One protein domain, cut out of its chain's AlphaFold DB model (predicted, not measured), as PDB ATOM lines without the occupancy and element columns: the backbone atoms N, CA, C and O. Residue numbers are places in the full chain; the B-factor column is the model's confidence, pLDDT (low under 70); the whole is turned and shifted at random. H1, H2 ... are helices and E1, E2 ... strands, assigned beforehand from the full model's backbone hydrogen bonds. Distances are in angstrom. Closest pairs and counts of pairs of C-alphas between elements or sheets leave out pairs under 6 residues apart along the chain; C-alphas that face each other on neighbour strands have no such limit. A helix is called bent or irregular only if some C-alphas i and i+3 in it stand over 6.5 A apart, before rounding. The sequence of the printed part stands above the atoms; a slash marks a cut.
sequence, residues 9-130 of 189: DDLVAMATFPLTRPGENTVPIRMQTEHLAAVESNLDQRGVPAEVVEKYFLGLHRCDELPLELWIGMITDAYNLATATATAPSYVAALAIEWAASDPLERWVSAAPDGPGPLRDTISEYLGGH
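What this domain is: This is residues 9 to 130 of the 189 residues of an uncharacterized protein of Nocardioides soli (UniProt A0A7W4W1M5). An elongated body has two helical ends joined along one long helix: at one end H2, H3 and H4 form a three-helix bundle crossed by the short H1, and at the other H5 folds back from the end of H4 and is crossed by H7, with H6 at a corner. A tiny two-stranded antiparallel sheet, E1 next to E2, sits where H2 and H4 begin. The printed part has 122 residues with seven named helices and two named strands, in the order H1 E1 H2 H3 E2 H4 H5 H6 H7, and the class is mostly helix. It is compact, with a radius of gyration of the C-alphas of 15.8 A, and spans 49 by 29 by 23 A.

Where its parts are: H1 is residues 9 to 14, with C-alpha 9 at (23.784, -17.852, -38.832). E1, residues 26 to 28, is followed directly by H2, residues 29 to 45, 24.3 A long. H3 is residues 50 to 60, 15.6 A long, and is only just irregular: C-alphas 56 and 59 are 6.6 A apart. E2, residues 65 to 67, is followed directly by H4, residues 68 to 86, 26.9 A long, with C-alpha 68 at (14.537, -17.065, -47.560). H5 is residues 91 to 102, 17.1 A long, and H6 is residues 104 to 110. H7, residues 119 to 129, is 16.1 A long and ends with C-alpha 129 at (32.256, 14.564, -52.343).

How they stand to each other: H4 is the hub, touching H1, H2, H3 and H5. H2, H3 and H4 make an up-and-down bundle, each helix running against the one before it. H2 and H3 form a helical hairpin at a shallow tilt of 18 degrees, the closest C-alphas being those of Glu 40 and Val 53, 6.7 A apart. H3 touches H4 at a shallow tilt of 20 degrees, opposite ways, with C-alphas of Tyr 56 and Ala 78 closest at 5.7 A. H1 is about perpendicular to H4, at 84 degrees, and touches its residues 72 to 76 alone, with C-alphas of Leu 11 and Thr 76 closest at 6.9 A. E1 and E2 are antiparallel neighbours, with N 27 and O 66 2.7 A apart, within hydrogen-bond range. H4, with residues 81 to 86 alone, touches H5 in a helical hairpin at 19 degrees; the C-alphas of Thr 85 and Ala 94 are closest at 4.8 A. H7 touches H5, about perpendicular at 83 degrees, with C-alphas of Ala 96 and Ile 123 closest at 5.3 A. H6 and H5 only just touch, only at the corner by their link, with 3 pairs of C-alphas within 8 A, the closest those of Ala 100 and Glu 106 at 5.0 A. H3 and H5 are apart. Every O i to N i+4 pair is within hydrogen-bond range in H1, H2, H4, H5 and H6, against 5 of 7 in H3 and 6 of 7 in H7.

The domain as a whole: The C-alphas farthest apart are those of Pro 22 and Gly 128, 50.5 A. The printed part has no cut. The link from H1 to E1 is long, with 11 residues. Mean pLDDT of the printed part is 90.4; residues 61 to 62 and 115 are under 70.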
ATOM      1  N   ASP A   9      24.090 -16.819 -39.822       91.69
ATOM      2  CA  ASP A   9      23.784 -17.852 -38.832       91.69
ATOM      3  C   ASP A   9      23.364 -17.229 -37.499       91.69
ATOM      4  O   ASP A   9      22.445 -17.739 -36.859       91.69
ATOM      5  N   ASP A  10      23.948 -16.082 -37.136       92.19
ATOM      6  CA  ASP A  10      23.532 -15.320 -35.956       92.19
ATOM      7  C   ASP A  10      22.073 -14.868 -36.074       92.19
ATOM      8  O   ASP A  10      21.294 -15.075 -35.145       92.19
ATOM      9  N   LEU A  11      21.668 -14.301 -37.220       91.50
ATOM     10  CA  LEU A  11      20.285 -13.846 -37.404       91.50
ATOM     11  C   LEU A  11      19.300 -15.012 -37.490       91.50
ATOM     12  O   LEU A  11      18.233 -14.961 -36.886       91.50
ATOM     13  N   VAL A  12      19.663 -16.102 -38.167       91.00
ATOM     14  CA  VAL A  12      18.828 -17.313 -38.184       91.00
ATOM     15  C   VAL A  12      18.655 -17.877 -36.772       91.00
ATOM     16  O   VAL A  12      17.559 -18.311 -36.428       91.00
ATOM     17  N   ALA A  13      19.694 -17.836 -35.935       91.81
ATOM     18  CA  ALA A  13      19.617 -18.280 -34.546       91.81
ATOM     19  C   ALA A  13      18.769 -17.355 -33.651       91.81
ATOM     20  O   ALA A  13      18.240 -17.818 -32.639       91.81
ATOM     21  N   MET A  14      18.607 -16.072 -34.007       92.81
ATOM     22  CA  MET A  14      17.695 -15.154 -33.308       92.81
ATOM     23  C   MET A  14      16.222 -15.486 -33.566       92.81
ATOM     24  O   MET A  14      15.370 -15.202 -32.720       92.81
ATOM     25  N   ALA A  15      15.904 -16.110 -34.703       88.81
ATOM     26  CA  ALA A  15      14.559 -16.590 -34.970       88.81
ATOM     27  C   ALA A  15      14.219 -17.747 -34.016       88.81
ATOM     28  O   ALA A  15      14.724 -18.862 -34.129       88.81
ATOM     29  N   THR A  16      13.304 -17.506 -33.079       87.38
ATOM     30  CA  THR A  16      12.802 -18.541 -32.154       87.38
ATOM     31  C   THR A  16      11.809 -19.508 -32.817       87.38
ATOM     32  O   THR A  16      11.234 -20.376 -32.159       87.38
ATOM     33  N   PHE A  17      11.605 -19.369 -34.127       89.56
ATOM     34  CA  PHE A  17      10.667 -20.115 -34.953       89.56
ATOM     35  C   PHE A  17      11.270 -20.353 -36.354       89.56
ATOM     36  O   PHE A  17      12.180 -19.631 -36.766       89.56
ATOM     37  N   PRO A  18      10.780 -21.345 -37.122       91.38
ATOM     38  CA  PRO A  18      11.227 -21.546 -38.499       91.38
ATOM     39  C   PRO A  18      10.862 -20.359 -39.396       91.38
ATOM     40  O   PRO A  18       9.699 -19.972 -39.463       91.38
ATOM     41  N   LEU A  19      11.833 -19.833 -40.144       91.75
ATOM     42  CA  LEU A  19      11.611 -18.711 -41.066       91.75
ATOM     43  C   LEU A  19      10.772 -19.082 -42.302       91.75
ATOM     44  O   LEU A  19      10.249 -18.195 -42.965       91.75
ATOM     45  N   THR A  20      10.632 -20.369 -42.627       92.94
ATOM     46  CA  THR A  20       9.812 -20.841 -43.753       92.94
ATOM     47  C   THR A  20       8.784 -21.869 -43.297       92.94
ATOM     48  O   THR A  20       8.924 -22.503 -42.243       92.94
ATOM     49  N   ARG A  21       7.734 -22.072 -44.104       91.25
ATOM     50  CA  ARG A  21       6.813 -23.197 -43.888       91.25
ATOM     51  C   ARG A  21       7.524 -24.526 -44.214       91.25
ATOM     52  O   ARG A  21       8.456 -24.545 -45.021       91.25
ATOM     53  N   PRO A  22       7.096 -25.661 -43.630       90.19
ATOM     54  CA  PRO A  22       7.697 -26.960 -43.919       90.19
ATOM     55  C   PRO A  22       7.677 -27.293 -45.418       90.19
ATOM     56  O   PRO A  22       6.615 -27.353 -46.028       90.19
ATOM     57  N   GLY A  23       8.855 -27.541 -45.994       89.31
ATOM     58  CA  GLY A  23       9.005 -27.852 -47.420       89.31
ATOM     59  C   GLY A  23       9.021 -26.635 -48.351       89.31
ATOM     60  O   GLY A  23       9.131 -26.819 -49.561       89.31
ATOM     61  N   GLU A  24       8.954 -25.415 -47.813       92.50
ATOM     62  CA  GLU A  24       9.011 -24.168 -48.579       92.50
ATOM     63  C   GLU A  24      10.336 -23.424 -48.359       92.50
ATOM     64  O   GLU A  24      11.013 -23.590 -47.340       92.50
ATOM     65  N   ASN A  25      10.701 -22.584 -49.330       93.06
ATOM     66  CA  ASN A  25      11.912 -21.758 -49.330       93.06
ATOM     67  C   ASN A  25      11.605 -20.251 -49.272       93.06
ATOM     68  O   ASN A  25      12.473 -19.427 -49.571       93.06
ATOM     69  N   THR A  26      10.378 -19.899 -48.904       94.12
ATOM     70  CA  THR A  26       9.890 -18.531 -48.791       94.12
ATOM     71  C   THR A  26       9.458 -18.206 -47.363       94.12
ATOM     72  O   THR A  26       9.054 -19.082 -46.596       94.12
ATOM     73  N   VAL A  27       9.567 -16.929 -47.008       93.44
ATOM     74  CA  VAL A  27       9.268 -16.343 -45.703       93.44
ATOM     75  C   VAL A  27       7.974 -15.540 -45.841       93.44
ATOM     76  O   VAL A  27       7.977 -14.479 -46.473       93.44
ATOM     77  N   PRO A  28       6.852 -16.017 -45.285       93.38
ATOM     78  CA  PRO A  28       5.586 -15.289 -45.273       93.38
ATOM     79  C   PRO A  28       5.678 -14.000 -44.455       93.38
ATOM     80  O   PRO A  28       6.381 -13.967 -43.446       93.38
ATOM     81  N   ILE A  29       4.887 -12.984 -44.802       91.75
ATOM     82  CA  ILE A  29       4.881 -11.677 -44.117       91.75
ATOM     83  C   ILE A  29       4.753 -11.782 -42.592       91.75
ATOM     84  O   ILE A  29       5.439 -11.078 -41.862       91.75
ATOM     85  N   ARG A  30       3.943 -12.717 -42.083       91.56
ATOM     86  CA  ARG A  30       3.820 -12.948 -40.638       91.56
ATOM     87  C   ARG A  30       5.155 -13.364 -40.002       91.56
ATOM     88  O   ARG A  30       5.517 -12.826 -38.965       91.56
ATOM     89  N   MET A  31       5.871 -14.297 -40.629       92.62
ATOM     90  CA  MET A  31       7.184 -14.765 -40.168       92.62
ATOM     91  C   MET A  31       8.252 -13.678 -40.336       92.62
ATOM     92  O   MET A  31       9.125 -13.554 -39.486       92.62
ATOM     93  N   GLN A  32       8.158 -12.846 -41.381       92.00
ATOM     94  CA  GLN A  32       9.010 -11.660 -41.524       92.00
ATOM     95  C   GLN A  32       8.815 -10.705 -40.337       92.00
ATOM     96  O   GLN A  32       9.786 -10.324 -39.693       92.00
ATOM     97  N   THR A  33       7.565 -10.373 -39.997       91.31
ATOM     98  CA  THR A  33       7.235  -9.478 -38.876       91.31
ATOM     99  C   THR A  33       7.685 -10.038 -37.527       91.31
ATOM    100  O   THR A  33       8.263  -9.309 -36.727       91.31
ATOM    101  N   GLU A  34       7.453 -11.326 -37.269       92.75
ATOM    102  CA  GLU A  34       7.885 -11.975 -36.023       92.75
ATOM    103  C   GLU A  34       9.424 -12.003 -35.907       92.75
ATOM    104  O   GLU A  34       9.964 -11.788 -34.822       92.75
ATOM    105  N   HIS A  35      10.139 -12.214 -37.018       93.12
ATOM    106  CA  HIS A  35      11.605 -12.233 -37.028       93.12
ATOM    107  C   HIS A  35      12.156 -10.828 -36.823       93.12
ATOM    108  O   HIS A  35      13.089 -10.636 -36.046       93.12
ATOM    109  N   LEU A  36      11.539  -9.841 -37.476       92.62
ATOM    110  CA  LEU A  36      11.928  -8.454 -37.334       92.62
ATOM    111  C   LEU A  36      11.797  -7.975 -35.887       92.62
ATOM    112  O   LEU A  36      12.752  -7.429 -35.350       92.62
ATOM    113  N   ALA A  37      10.676  -8.264 -35.225       92.19
ATOM    114  CA  ALA A  37      10.476  -7.891 -33.826       92.19
ATOM    115  C   ALA A  37      11.550  -8.493 -32.893       92.19
ATOM    116  O   ALA A  37      11.984  -7.846 -31.937       92.19
ATOM    117  N   ALA A  38      12.009  -9.720 -33.169       94.12
ATOM    118  CA  ALA A  38      13.105 -10.335 -32.418       94.12
ATOM    119  C   ALA A  38      14.437  -9.600 -32.642       94.12
ATOM    120  O   ALA A  38      15.189  -9.375 -31.691       94.12
ATOM    121  N   VAL A  39      14.709  -9.193 -33.883       93.88
ATOM    122  CA  VAL A  39      15.909  -8.436 -34.248       93.88
ATOM    123  C   VAL A  39      15.905  -7.032 -33.639       93.88
ATOM    124  O   VAL A  39      16.899  -6.629 -33.037       93.88
ATOM    125  N   GLU A  40      14.790  -6.309 -33.724       93.00
ATOM    126  CA  GLU A  40      14.632  -4.983 -33.117       93.00
ATOM    127  C   GLU A  40      14.827  -5.046 -31.596       93.00
ATOM    128  O   GLU A  40      15.582  -4.253 -31.035       93.00
ATOM    129  N   SER A  41      14.250  -6.055 -30.931       93.06
ATOM    130  CA  SER A  41      14.462  -6.273 -29.495       93.06
ATOM    131  C   SER A  41      15.924  -6.579 -29.151       93.06
ATOM    132  O   SER A  41      16.421  -6.142 -28.113       93.06
ATOM    133  N   ASN A  42      16.639  -7.313 -30.009       93.56
ATOM    134  CA  ASN A  42      18.062  -7.572 -29.810       93.56
ATOM    135  C   ASN A  42      18.908  -6.293 -29.938       93.56
ATOM    136  O   ASN A  42      19.835  -6.100 -29.153       93.56
ATOM    137  N   LEU A  43      18.594  -5.425 -30.901       93.12
ATOM    138  CA  LEU A  43      19.286  -4.148 -31.099       93.12
ATOM    139  C   LEU A  43      19.048  -3.188 -29.926       93.12
ATOM    140  O   LEU A  43      20.007  -2.596 -29.427       93.12
ATOM    141  N   ASP A  44      17.815  -3.120 -29.424       91.94
ATOM    142  CA  ASP A  44      17.461  -2.357 -28.220       91.94
ATOM    143  C   ASP A  44      18.260  -2.828 -26.990       91.94
ATOM    144  O   ASP A  44      18.922  -2.034 -26.322       91.94
ATOM    145  N   GLN A  45      18.342  -4.145 -26.756       91.62
ATOM    146  CA  GLN A  45      19.163  -4.718 -25.674       91.62
ATOM    147  C   GLN A  45      20.659  -4.397 -25.804       91.62
ATOM    148  O   GLN A  45      21.392  -4.421 -24.812       91.62
ATOM    149  N   ARG A  46      21.126  -4.115 -27.022       90.12
ATOM    150  CA  ARG A  46      22.505  -3.709 -27.314       90.12
ATOM    151  C   ARG A  46      22.712  -2.193 -27.239       90.12
ATOM    152  O   ARG A  46      23.839  -1.748 -27.450       90.12
ATOM    153  N   GLY A  47      21.673  -1.424 -26.916       91.12
ATOM    154  CA  GLY A  47      21.721   0.032 -26.792       91.12
ATOM    155  C   GLY A  47      21.729   0.768 -28.130       91.12
ATOM    156  O   GLY A  47      22.181   1.909 -28.183       91.12
ATOM    157  N   VAL A  48      21.281   0.129 -29.216       92.94
ATOM    158  CA  VAL A  48      21.109   0.811 -30.506       92.94
ATOM    159  C   VAL A  48      19.904   1.755 -30.396       92.94
ATOM    160  O   VAL A  48      18.826   1.286 -30.030       92.94
ATOM    161  N   PRO A  49      20.052   3.059 -30.703       91.12
ATOM    162  CA  PRO A  49      18.961   4.018 -30.547       91.12
ATOM    163  C   PRO A  49      17.739   3.683 -31.409       91.12
ATOM    164  O   PRO A  49      17.873   3.211 -32.543       91.12
ATOM    165  N   ALA A  50      16.541   3.954 -30.887       89.75
ATOM    166  CA  ALA A  50      15.280   3.609 -31.545       89.75
ATOM    167  C   ALA A  50      15.132   4.286 -32.917       89.75
ATOM    168  O   ALA A  50      14.652   3.662 -33.859       89.75
ATOM    169  N   GLU A  51      15.615   5.520 -33.063       90.31
ATOM    170  CA  GLU A  51      15.630   6.258 -34.325       90.31
ATOM    171  C   GLU A  51      16.515   5.593 -35.392       90.31
ATOM    172  O   GLU A  51      16.197   5.627 -36.583       90.31
ATOM    173  N   VAL A  52      17.601   4.931 -34.976       89.31
ATOM    174  CA  VAL A  52      18.480   4.165 -35.868       89.31
ATOM    175  C   VAL A  52      17.785   2.873 -36.293       89.31
ATOM    176  O   VAL A  52      17.804   2.521 -37.472       89.31
ATOM    177  N   VAL A  53      17.131   2.182 -35.354       89.75
ATOM    178  CA  VAL A  53      16.340   0.980 -35.656       89.75
ATOM    179  C   VAL A  53      15.210   1.320 -36.633       89.75
ATOM    180  O   VAL A  53      15.117   0.720 -37.702       89.75
ATOM    181  N   GLU A  54      14.400   2.334 -36.340       89.56
ATOM    182  CA  GLU A  54      13.294   2.744 -37.209       89.56
ATOM    183  C   GLU A  54      13.782   3.066 -38.628       89.56
ATOM    184  O   GLU A  54      13.231   2.554 -39.607       89.56
ATOM    185  N   LYS A  55      14.873   3.833 -38.753       89.81
ATOM    186  CA  LYS A  55      15.459   4.212 -40.045       89.81
ATOM    187  C   LYS A  55      15.769   3.010 -40.941       89.81
ATOM    188  O   LYS A  55      15.479   3.057 -42.138       89.81
ATOM    189  N   TYR A  56      16.358   1.947 -40.392       88.81
ATOM    190  CA  TYR A  56      16.818   0.804 -41.188       88.81
ATOM    191  C   TYR A  56      15.777  -0.300 -41.361       88.81
ATOM    192  O   TYR A  56      15.827  -1.035 -42.348       88.81
ATOM    193  N   PHE A  57      14.822  -0.406 -40.440       88.25
ATOM    194  CA  PHE A  57      13.934  -1.562 -40.369       88.25
ATOM    195  C   PHE A  57      12.483  -1.264 -40.768       88.25
ATOM    196  O   PHE A  57      11.833  -2.141 -41.343       88.25
ATOM    197  N   LEU A  58      12.004  -0.016 -40.637       80.81
ATOM    198  CA  LEU A  58      10.650   0.386 -41.063       80.81
ATOM    199  C   LEU A  58      10.396   0.075 -42.552       80.81
ATOM    200  O   LEU A  58       9.281  -0.236 -42.976       80.81
ATOM    201  N   GLY A  59      11.453   0.134 -43.366       73.56
ATOM    202  CA  GLY A  59      11.405  -0.138 -44.799       73.56
ATOM    203  C   GLY A  59      11.347  -1.616 -45.196       73.56
ATOM    204  O   GLY A  59      11.082  -1.884 -46.367       73.56
ATOM    205  N   LEU A  60      11.566  -2.569 -44.286       81.50
ATOM    206  CA  LEU A  60      11.678  -3.991 -44.644       81.50
ATOM    207  C   LEU A  60      10.321  -4.714 -44.762       81.50
ATOM    208  O   LEU A  60      10.242  -5.769 -45.388       81.50
ATOM    209  N   HIS A  61       9.229  -4.133 -44.252       66.75
ATOM    210  CA  HIS A  61       7.877  -4.713 -44.289       66.75
ATOM    211  C   HIS A  61       7.158  -4.567 -45.642       66.75
ATOM    212  O   HIS A  61       6.147  -3.866 -45.735       66.75
ATOM    213  N   ARG A  62       7.665  -5.163 -46.729       64.38
ATOM    214  CA  ARG A  62       7.187  -4.779 -48.076       64.38
ATOM    215  C   ARG A  62       6.652  -5.878 -48.987       64.38
ATOM    216  O   ARG A  62       6.229  -5.546 -50.093       64.38
ATOM    217  N   CYS A  63       6.598  -7.143 -48.570       75.00
ATOM    218  CA  CYS A  63       6.097  -8.218 -49.436       75.00
ATOM    219  C   CYS A  63       5.332  -9.304 -48.667       75.00
ATOM    220  O   CYS A  63       5.759  -9.725 -47.593       75.00
ATOM    221  N   ASP A  64       4.254  -9.818 -49.271       84.38
ATOM    222  CA  ASP A  64       3.465 -10.936 -48.728       84.38
ATOM    223  C   ASP A  64       4.319 -12.193 -48.493       84.38
ATOM    224  O   ASP A  64       4.081 -12.960 -47.556       84.38
ATOM    225  N   GLU A  65       5.336 -12.393 -49.335       88.19
ATOM    226  CA  GLU A  65       6.220 -13.548 -49.305       88.19
ATOM    227  C   GLU A  65       7.563 -13.225 -49.986       88.19
ATOM    228  O   GLU A  65       7.589 -12.613 -51.054       88.19
ATOM    229  N   LEU A  66       8.683 -13.617 -49.367       92.19
ATOM    230  CA  LEU A  66      10.042 -13.379 -49.880       92.19
ATOM    231  C   LEU A  66      10.859 -14.673 -49.917       92.19
ATOM    232  O   LEU A  66      10.718 -15.482 -49.006       92.19
ATOM    233  N   PRO A  67      11.763 -14.882 -50.889       94.50
ATOM    234  CA  PRO A  67      12.753 -15.955 -50.802       94.50
ATOM    235  C   PRO A  67      13.560 -15.865 -49.499       94.50
ATOM    236  O   PRO A  67      14.010 -14.778 -49.134       94.50
ATOM    237  N   LEU A  68      13.790 -16.997 -48.826       92.81
ATOM    238  CA  LEU A  68      14.537 -17.065 -47.560       92.81
ATOM    239  C   LEU A  68      15.908 -16.395 -47.650       92.81
ATOM    240  O   LEU A  68      16.273 -15.607 -46.784       92.81
ATOM    241  N   GLU A  69      16.632 -16.675 -48.729       93.00
ATOM    242  CA  GLU A  69      17.942 -16.085 -49.008       93.00
ATOM    243  C   GLU A  69      17.885 -14.557 -49.081       93.00
ATOM    244  O   GLU A  69      18.744 -13.874 -48.529       93.00
ATOM    245  N   LEU A  70      16.847 -14.020 -49.733       92.25
ATOM    246  CA  LEU A  70      16.660 -12.582 -49.885       92.25
ATOM    247  C   LEU A  70      16.293 -11.933 -48.548       92.25
ATOM    248  O   LEU A  70      16.870 -10.911 -48.192       92.25
ATOM    249  N   TRP A  71      15.376 -12.544 -47.793       93.00
ATOM    250  CA  TRP A  71      14.982 -12.059 -46.470       93.00
ATOM    251  C   TRP A  71      16.167 -12.003 -45.501       93.00
ATOM    252  O   TRP A  71      16.395 -10.973 -44.871       93.00
ATOM    253  N   ILE A  72      16.945 -13.087 -45.423       92.88
ATOM    254  CA  ILE A  72      18.139 -13.156 -44.574       92.88
ATOM    255  C   ILE A  72      19.167 -12.108 -45.006       92.88
ATOM    256  O   ILE A  72      19.685 -11.400 -44.153       92.88
ATOM    257  N   GLY A  73      19.439 -11.968 -46.307       91.75
ATOM    258  CA  GLY A  73      20.374 -10.948 -46.793       91.75
ATOM    259  C   GLY A  73      19.948  -9.535 -46.388       91.75
ATOM    260  O   GLY A  73      20.726  -8.805 -45.786       91.75
ATOM    261  N   MET A  74      18.681  -9.185 -46.633       92.06
ATOM    262  CA  MET A  74      18.139  -7.863 -46.300       92.06
ATOM    263  C   MET A  74      18.224  -7.546 -44.803       92.06
ATOM    264  O   MET A  74      18.623  -6.443 -44.432       92.06
ATOM    265  N   ILE A  75      17.851  -8.494 -43.937       92.50
ATOM    266  CA  ILE A  75      17.858  -8.262 -42.489       92.50
ATOM    267  C   ILE A  75      19.279  -8.282 -41.907       92.50
ATOM    268  O   ILE A  75      19.562  -7.514 -40.990       92.50
ATOM    269  N   THR A  76      20.199  -9.074 -42.474       92.88
ATOM    270  CA  THR A  76      21.629  -9.038 -42.123       92.88
ATOM    271  C   THR A  76      22.258  -7.694 -42.481       92.88
ATOM    272  O   THR A  76      22.922  -7.099 -41.630       92.88
ATOM    273  N   ASP A  77      22.010  -7.184 -43.688       91.12
ATOM    274  CA  ASP A  77      22.524  -5.881 -44.123       91.12
ATOM    275  C   ASP A  77      22.002  -4.754 -43.219       91.12
ATOM    276  O   ASP A  77      22.787  -3.950 -42.711       91.12
ATOM    277  N   ALA A  78      20.693  -4.736 -42.937       93.25
ATOM    278  CA  ALA A  78      20.079  -3.739 -42.058       93.25
ATOM    279  C   ALA A  78      20.626  -3.799 -40.621       93.25
ATOM    280  O   ALA A  78      20.932  -2.762 -40.033       93.25
ATOM    281  N   TYR A  79      20.811  -4.999 -40.061       94.06
ATOM    282  CA  TYR A  79      21.374  -5.187 -38.719       94.06
ATOM    283  C   TYR A  79      22.799  -4.663 -38.595       94.06
ATOM    284  O   TYR A  79      23.137  -3.955 -37.638       94.06
ATOM    285  N   ASN A  80      23.638  -5.018 -39.565       92.12
ATOM    286  CA  ASN A  80      25.035  -4.617 -39.576       92.12
ATOM    287  C   ASN A  80      25.163  -3.110 -39.762       92.12
ATOM    288  O   ASN A  80      25.933  -2.475 -39.040       92.12
ATOM    289  N   LEU A  81      24.348  -2.526 -40.642       92.56
ATOM    290  CA  LEU A  81      24.326  -1.089 -40.863       92.56
ATOM    291  C   LEU A  81      23.826  -0.319 -39.631       92.56
ATOM    292  O   LEU A  81      24.466   0.650 -39.223       92.56
ATOM    293  N   ALA A  82      22.756  -0.782 -38.976       93.44
ATOM    294  CA  ALA A  82      22.248  -0.182 -37.742       93.44
ATOM    295  C   ALA A  82      23.290  -0.218 -36.616       93.44
ATOM    296  O   ALA A  82      23.557   0.799 -35.977       93.44
ATOM    297  N   THR A  83      23.937  -1.370 -36.422       93.25
ATOM    298  CA  THR A  83      25.009  -1.534 -35.430       93.25
ATOM    299  C   THR A  83      26.194  -0.610 -35.720       93.25
ATOM    300  O   THR A  83      26.699   0.052 -34.811       93.25
ATOM    301  N   ALA A  84      26.658  -0.568 -36.971       92.25
ATOM    302  CA  ALA A  84      27.807   0.243 -37.366       92.25
ATOM    303  C   ALA A  84      27.517   1.743 -37.202       92.25
ATOM    304  O   ALA A  84      28.332   2.465 -36.639       92.25
ATOM    305  N   THR A  85      26.324   2.187 -37.604       93.31
ATOM    306  CA  THR A  85      25.880   3.583 -37.462       93.31
ATOM    307  C   THR A  85      25.791   3.990 -35.991       93.31
ATOM    308  O   THR A  85      26.306   5.035 -35.611       93.31
ATOM    309  N   ALA A  86      25.196   3.148 -35.139       92.31
ATOM    310  CA  ALA A  86      25.031   3.446 -33.715       92.31
ATOM    311  C   ALA A  86      26.351   3.476 -32.928       92.31
ATOM    312  O   ALA A  86      26.428   4.098 -31.874       92.31
ATOM    313  N   THR A  87      27.386   2.795 -33.424       92.25
ATOM    314  CA  THR A  87      28.718   2.752 -32.797       92.25
ATOM    315  C   THR A  87      29.733   3.653 -33.501       92.25
ATOM    316  O   THR A  87      30.921   3.615 -33.170       92.25
ATOM    317  N   ALA A  88      29.286   4.462 -34.466       93.50
ATOM    318  CA  ALA A  88      30.147   5.370 -35.199       93.50
ATOM    319  C   ALA A  88      30.775   6.407 -34.248       93.50
ATOM    320  O   ALA A  88      30.082   6.962 -33.395       93.50
ATOM    321  N   PRO A  89      32.078   6.708 -34.390       93.56
ATOM    322  CA  PRO A  89      32.781   7.614 -33.482       93.56
ATOM    323  C   PRO A  89      32.358   9.085 -33.615       93.56
ATOM    324  O   PRO A  89      32.668   9.879 -32.734       93.56
ATOM    325  N   SER A  90      31.677   9.467 -34.700       94.31
ATOM    326  CA  SER A  90      31.107  10.805 -34.873       94.31
ATOM    327  C   SER A  90      29.926  10.798 -35.845       94.31
ATOM    328  O   SER A  90      29.699   9.817 -36.560       94.31
ATOM    329  N   TYR A  91      29.194  11.915 -35.915       94.81
ATOM    330  CA  TYR A  91      28.088  12.090 -36.862       94.81
ATOM    331  C   TYR A  91      28.525  11.871 -38.318       94.81
ATOM    332  O   TYR A  91      27.869  11.160 -39.076       94.81
ATOM    333  N   VAL A  92      29.675  12.423 -38.704       97.12
ATOM    334  CA  VAL A  92      30.210  12.252 -40.062       97.12
ATOM    335  C   VAL A  92      30.637  10.809 -40.323       97.12
ATOM    336  O   VAL A  92      30.441  10.311 -41.427       97.12
ATOM    337  N   ALA A  93      31.154  10.102 -39.314       96.81
ATOM    338  CA  ALA A  93      31.461   8.683 -39.461       96.81
ATOM    339  C   ALA A  93      30.196   7.844 -39.719       96.81
ATOM    340  O   ALA A  93      30.224   6.953 -40.565       96.81
ATOM    341  N   ALA A  94      29.078   8.163 -39.056       95.62
ATOM    342  CA  ALA A  94      27.787   7.533 -39.325       95.62
ATOM    343  C   ALA A  94      27.317   7.795 -40.769       95.62
ATOM    344  O   ALA A  94      26.944   6.856 -41.472       95.62
ATOM    345  N   LEU A  95      27.419   9.039 -41.250       96.56
ATOM    346  CA  LEU A  95      27.085   9.384 -42.639       96.56
ATOM    347  C   LEU A  95      27.974   8.665 -43.663       96.56
ATOM    348  O   LEU A  95      27.476   8.215 -44.692       96.56
ATOM    349  N   ALA A  96      29.271   8.530 -43.385       96.50
ATOM    350  CA  ALA A  96      30.201   7.829 -44.263       96.50
ATOM    351  C   ALA A  96      29.882   6.326 -44.354       96.50
ATOM    352  O   ALA A  96      29.901   5.761 -45.445       96.50
ATOM    353  N   ILE A  97      29.527   5.693 -43.228       94.88
ATOM    354  CA  ILE A  97      29.066   4.294 -43.174       94.88
ATOM    355  C   ILE A  97      27.794   4.110 -44.016       94.88
ATOM    356  O   ILE A  97      27.695   3.171 -44.808       94.88
ATOM    357  N   GLU A  98      26.831   5.020 -43.882       93.88
ATOM    358  CA  GLU A  98      25.580   5.007 -44.648       93.88
ATOM    359  C   GLU A  98      25.793   5.197 -46.147       93.88
ATOM    360  O   GLU A  98      25.217   4.484 -46.978       93.88
ATOM    361  N   TRP A  99      26.636   6.162 -46.499       95.12
ATOM    362  CA  TRP A  99      27.007   6.419 -47.877       95.12
ATOM    363  C   TRP A  99      27.678   5.189 -48.489       95.12
ATOM    364  O   TRP A  99      27.213   4.708 -49.520       95.12
ATOM    365  N   ALA A 100      28.664   4.592 -47.814       93.38
ATOM    366  CA  ALA A 100      29.361   3.410 -48.313       93.38
ATOM    367  C   ALA A 100      28.437   2.194 -48.513       93.38
ATOM    368  O   ALA A 100      28.621   1.405 -49.440       93.38
ATOM    369  N   ALA A 101      27.399   2.054 -47.684       90.88
ATOM    370  CA  ALA A 101      26.402   0.994 -47.828       90.88
ATOM    371  C   ALA A 101      25.461   1.187 -49.035       90.88
ATOM    372  O   ALA A 101      24.842   0.222 -49.493       90.88
ATOM    373  N   SER A 102      25.337   2.412 -49.556       89.81
ATOM    374  CA  SER A 102      24.430   2.753 -50.662       89.81
ATOM    375  C   SER A 102      25.146   3.063 -51.980       89.81
ATOM    376  O   SER A 102      24.565   2.840 -53.047       89.81
ATOM    377  N   ASP A 103      26.400   3.506 -51.931       92.62
ATOM    378  CA  ASP A 103      27.196   3.841 -53.105       92.62
ATOM    379  C   ASP A 103      27.679   2.576 -53.852       92.62
ATOM    380  O   ASP A 103      28.286   1.685 -53.249       92.62
ATOM    381  N   PRO A 104      27.423   2.439 -55.170       89.56
ATOM    382  CA  PRO A 104      27.794   1.238 -55.918       89.56
ATOM    383  C   PRO A 104      29.294   0.923 -55.935       89.56
ATOM    384  O   PRO A 104      29.657  -0.255 -55.977       89.56
ATOM    385  N   LEU A 105      30.155   1.944 -55.941       88.00
ATOM    386  CA  LEU A 105      31.602   1.756 -55.945       88.00
ATOM    387  C   LEU A 105      32.073   1.323 -54.558       88.00
ATOM    388  O   LEU A 105      32.780   0.323 -54.451       88.00
ATOM    389  N   GLU A 106      31.619   1.995 -53.505       89.38
ATOM    390  CA  GLU A 106      31.971   1.627 -52.129       89.38
ATOM    391  C   GLU A 106      31.473   0.236 -51.748       89.38
ATOM    392  O   GLU A 106      32.183  -0.528 -51.092       89.38
ATOM    393  N   ARG A 107      30.289  -0.163 -52.224       87.31
ATOM    394  CA  ARG A 107      29.805  -1.540 -52.066       87.31
ATOM    395  C   ARG A 107      30.710  -2.552 -52.758       87.31
ATOM    396  O   ARG A 107      30.918  -3.642 -52.227       87.31
ATOM    397  N   TRP A 108      31.236  -2.216 -53.935       86.62
ATOM    398  CA  TRP A 108      32.183  -3.074 -54.644       86.62
ATOM    399  C   TRP A 108      33.523  -3.176 -53.903       86.62
ATOM    400  O   TRP A 108      34.044  -4.279 -53.756       86.62
ATOM    401  N   VAL A 109      34.037  -2.060 -53.371       84.56
ATOM    402  CA  VAL A 109      35.251  -2.026 -52.536       84.56
ATOM    403  C   VAL A 109      35.056  -2.833 -51.249       84.56
ATOM    404  O   VAL A 109      35.888  -3.672 -50.910       84.56
ATOM    405  N   SER A 110      33.931  -2.640 -50.562       82.62
ATOM    406  CA  SER A 110      33.601  -3.326 -49.307       82.62
ATOM    407  C   SER A 110      33.418  -4.835 -49.482       82.62
ATOM    408  O   SER A 110      33.652  -5.591 -48.544       82.62
ATOM    409  N   ALA A 111      33.023  -5.283 -50.676       83.12
ATOM    410  CA  ALA A 111      32.877  -6.697 -51.016       83.12
ATOM    411  C   ALA A 111      34.193  -7.374 -51.444       83.12
ATOM    412  O   ALA A 111      34.202  -8.579 -51.715       83.12
ATOM    413  N   ALA A 112      35.298  -6.629 -51.552       83.75
ATOM    414  CA  ALA A 112      36.597  -7.210 -51.863       83.75
ATOM    415  C   ALA A 112      37.052  -8.173 -50.744       83.75
ATOM    416  O   ALA A 112      36.688  -7.976 -49.587       83.75
ATOM    417  N   PRO A 113      37.882  -9.195 -51.041       79.69
ATOM    418  CA  PRO A 113      38.362 -10.155 -50.037       79.69
ATOM    419  C   PRO A 113      39.062  -9.523 -48.825       79.69
ATOM    420  O   PRO A 113      39.025 -10.094 -47.739       79.69
ATOM    421  N   ASP A 114      39.672  -8.353 -49.026       81.00
ATOM    422  CA  ASP A 114      40.364  -7.570 -47.998       81.00
ATOM    423  C   ASP A 114      39.542  -6.344 -47.536       81.00
ATOM    424  O   ASP A 114      40.076  -5.441 -46.894       81.00
ATOM    425  N   GLY A 115      38.261  -6.272 -47.917       65.81
ATOM    426  CA  GLY A 115      37.359  -5.168 -47.600       65.81
ATOM    427  C   GLY A 115      36.585  -5.355 -46.283       65.81
ATOM    428  O   GLY A 115      36.472  -6.475 -45.777       65.81
ATOM    429  N   PRO A 116      36.000  -4.268 -45.736       71.62
ATOM    430  CA  PRO A 116      36.287  -2.870 -46.059       71.62
ATOM    431  C   PRO A 116      37.638  -2.415 -45.479       71.62
ATOM    432  O   PRO A 116      38.130  -2.954 -44.486       71.62
ATOM    433  N   GLY A 117      38.228  -1.392 -46.103       78.31
ATOM    434  CA  GLY A 117      39.403  -0.709 -45.564       78.31
ATOM    435  C   GLY A 117      39.117   0.004 -44.228       78.31
ATOM    436  O   GLY A 117      37.994  -0.018 -43.720       78.31
ATOM    437  N   PRO A 118      40.128   0.646 -43.623       89.06
ATOM    438  CA  PRO A 118      39.949   1.440 -42.411       89.06
ATOM    439  C   PRO A 118      38.839   2.492 -42.552       89.06
ATOM    440  O   PRO A 118      38.810   3.231 -43.530       89.06
ATOM    441  N   LEU A 119      37.998   2.652 -41.523       91.06
ATOM    442  CA  LEU A 119      36.887   3.622 -41.516       91.06
ATOM    443  C   LEU A 119      37.319   5.060 -41.865       91.06
ATOM    444  O   LEU A 119      36.564   5.794 -42.494       91.06
ATOM    445  N   ARG A 120      38.539   5.466 -41.491       92.56
ATOM    446  CA  ARG A 120      39.077   6.797 -41.827       92.56
ATOM    447  C   ARG A 120      39.128   7.044 -43.342       92.56
ATOM    448  O   ARG A 120      38.979   8.183 -43.773       92.56
ATOM    449  N   ASP A 121      39.367   5.993 -44.125       92.44
ATOM    450  CA  ASP A 121      39.504   6.093 -45.572       92.44
ATOM    451  C   ASP A 121      38.101   6.333 -46.155       92.44
ATOM    452  O   ASP A 121      37.902   7.299 -46.883       92.44
ATOM    453  N   THR A 122      37.087   5.590 -45.690       93.75
ATOM    454  CA  THR A 122      35.670   5.828 -46.025       93.75
ATOM    455  C   THR A 122      35.191   7.229 -45.629       93.75
ATOM    456  O   THR A 122      34.473   7.869 -46.392       93.75
ATOM    457  N   ILE A 123      35.596   7.737 -44.460       96.31
ATOM    458  CA  ILE A 123      35.288   9.115 -44.034       96.31
ATOM    459  C   ILE A 123      35.912  10.132 -44.994       96.31
ATOM    460  O   ILE A 123      35.247  11.087 -45.393       96.31
ATOM    461  N   SER A 124      37.173   9.921 -45.378       94.62
ATOM    462  CA  SER A 124      37.892  10.821 -46.286       94.62
ATOM    463  C   SER A 124      37.245  10.852 -47.673       94.62
ATOM    464  O   SER A 124      37.017  11.935 -48.213       94.62
ATOM    465  N   GLU A 125      36.890   9.686 -48.217       94.50
ATOM    466  CA  GLU A 125      36.188   9.574 -49.503       94.50
ATOM    467  C   GLU A 125      34.802  10.233 -49.444       94.50
ATOM    468  O   GLU A 125      34.460  11.048 -50.308       94.50
ATOM    469  N   TYR A 126      34.036   9.983 -48.373       97.00
ATOM    470  CA  TYR A 126      32.749  10.638 -48.148       97.00
ATOM    471  C   TYR A 126      32.891  12.167 -48.163       97.00
ATOM    472  O   TYR A 126      32.198  12.857 -48.916       97.00
ATOM    473  N   LEU A 127      33.823  12.709 -47.376       97.56
ATOM    474  CA  LEU A 127      34.047  14.149 -47.267       97.56
ATOM    475  C   LEU A 127      34.597  14.775 -48.556       97.56
ATOM    476  O   LEU A 127      34.330  15.949 -48.812       97.56
ATOM    477  N   GLY A 128      35.296  14.019 -49.404       95.81
ATOM    478  CA  GLY A 128      35.755  14.501 -50.710       95.81
ATOM    479  C   GLY A 128      34.612  14.927 -51.642       95.81
ATOM    480  O   GLY A 128      34.773  15.859 -52.430       95.81
ATOM    481  N   GLY A 129      33.445  14.279 -51.528       94.56
ATOM    482  CA  GLY A 129      32.256  14.564 -52.343       94.56
ATOM    483  C   GLY A 129      31.110  15.269 -51.611       94.56
ATOM    484  O   GLY A 129      30.211  15.801 -52.261       94.56
ATOM    485  N   HIS A 130      31.129  15.288 -50.277       96.94
ATOM    486  CA  HIS A 130      30.009  15.753 -49.459       96.94
ATOM    487  C   HIS A 130      30.443  16.859 -48.495       96.94
ATOM    488  O   HIS A 130      31.569  16.878 -47.999       96.94
TER     489      HIS A 130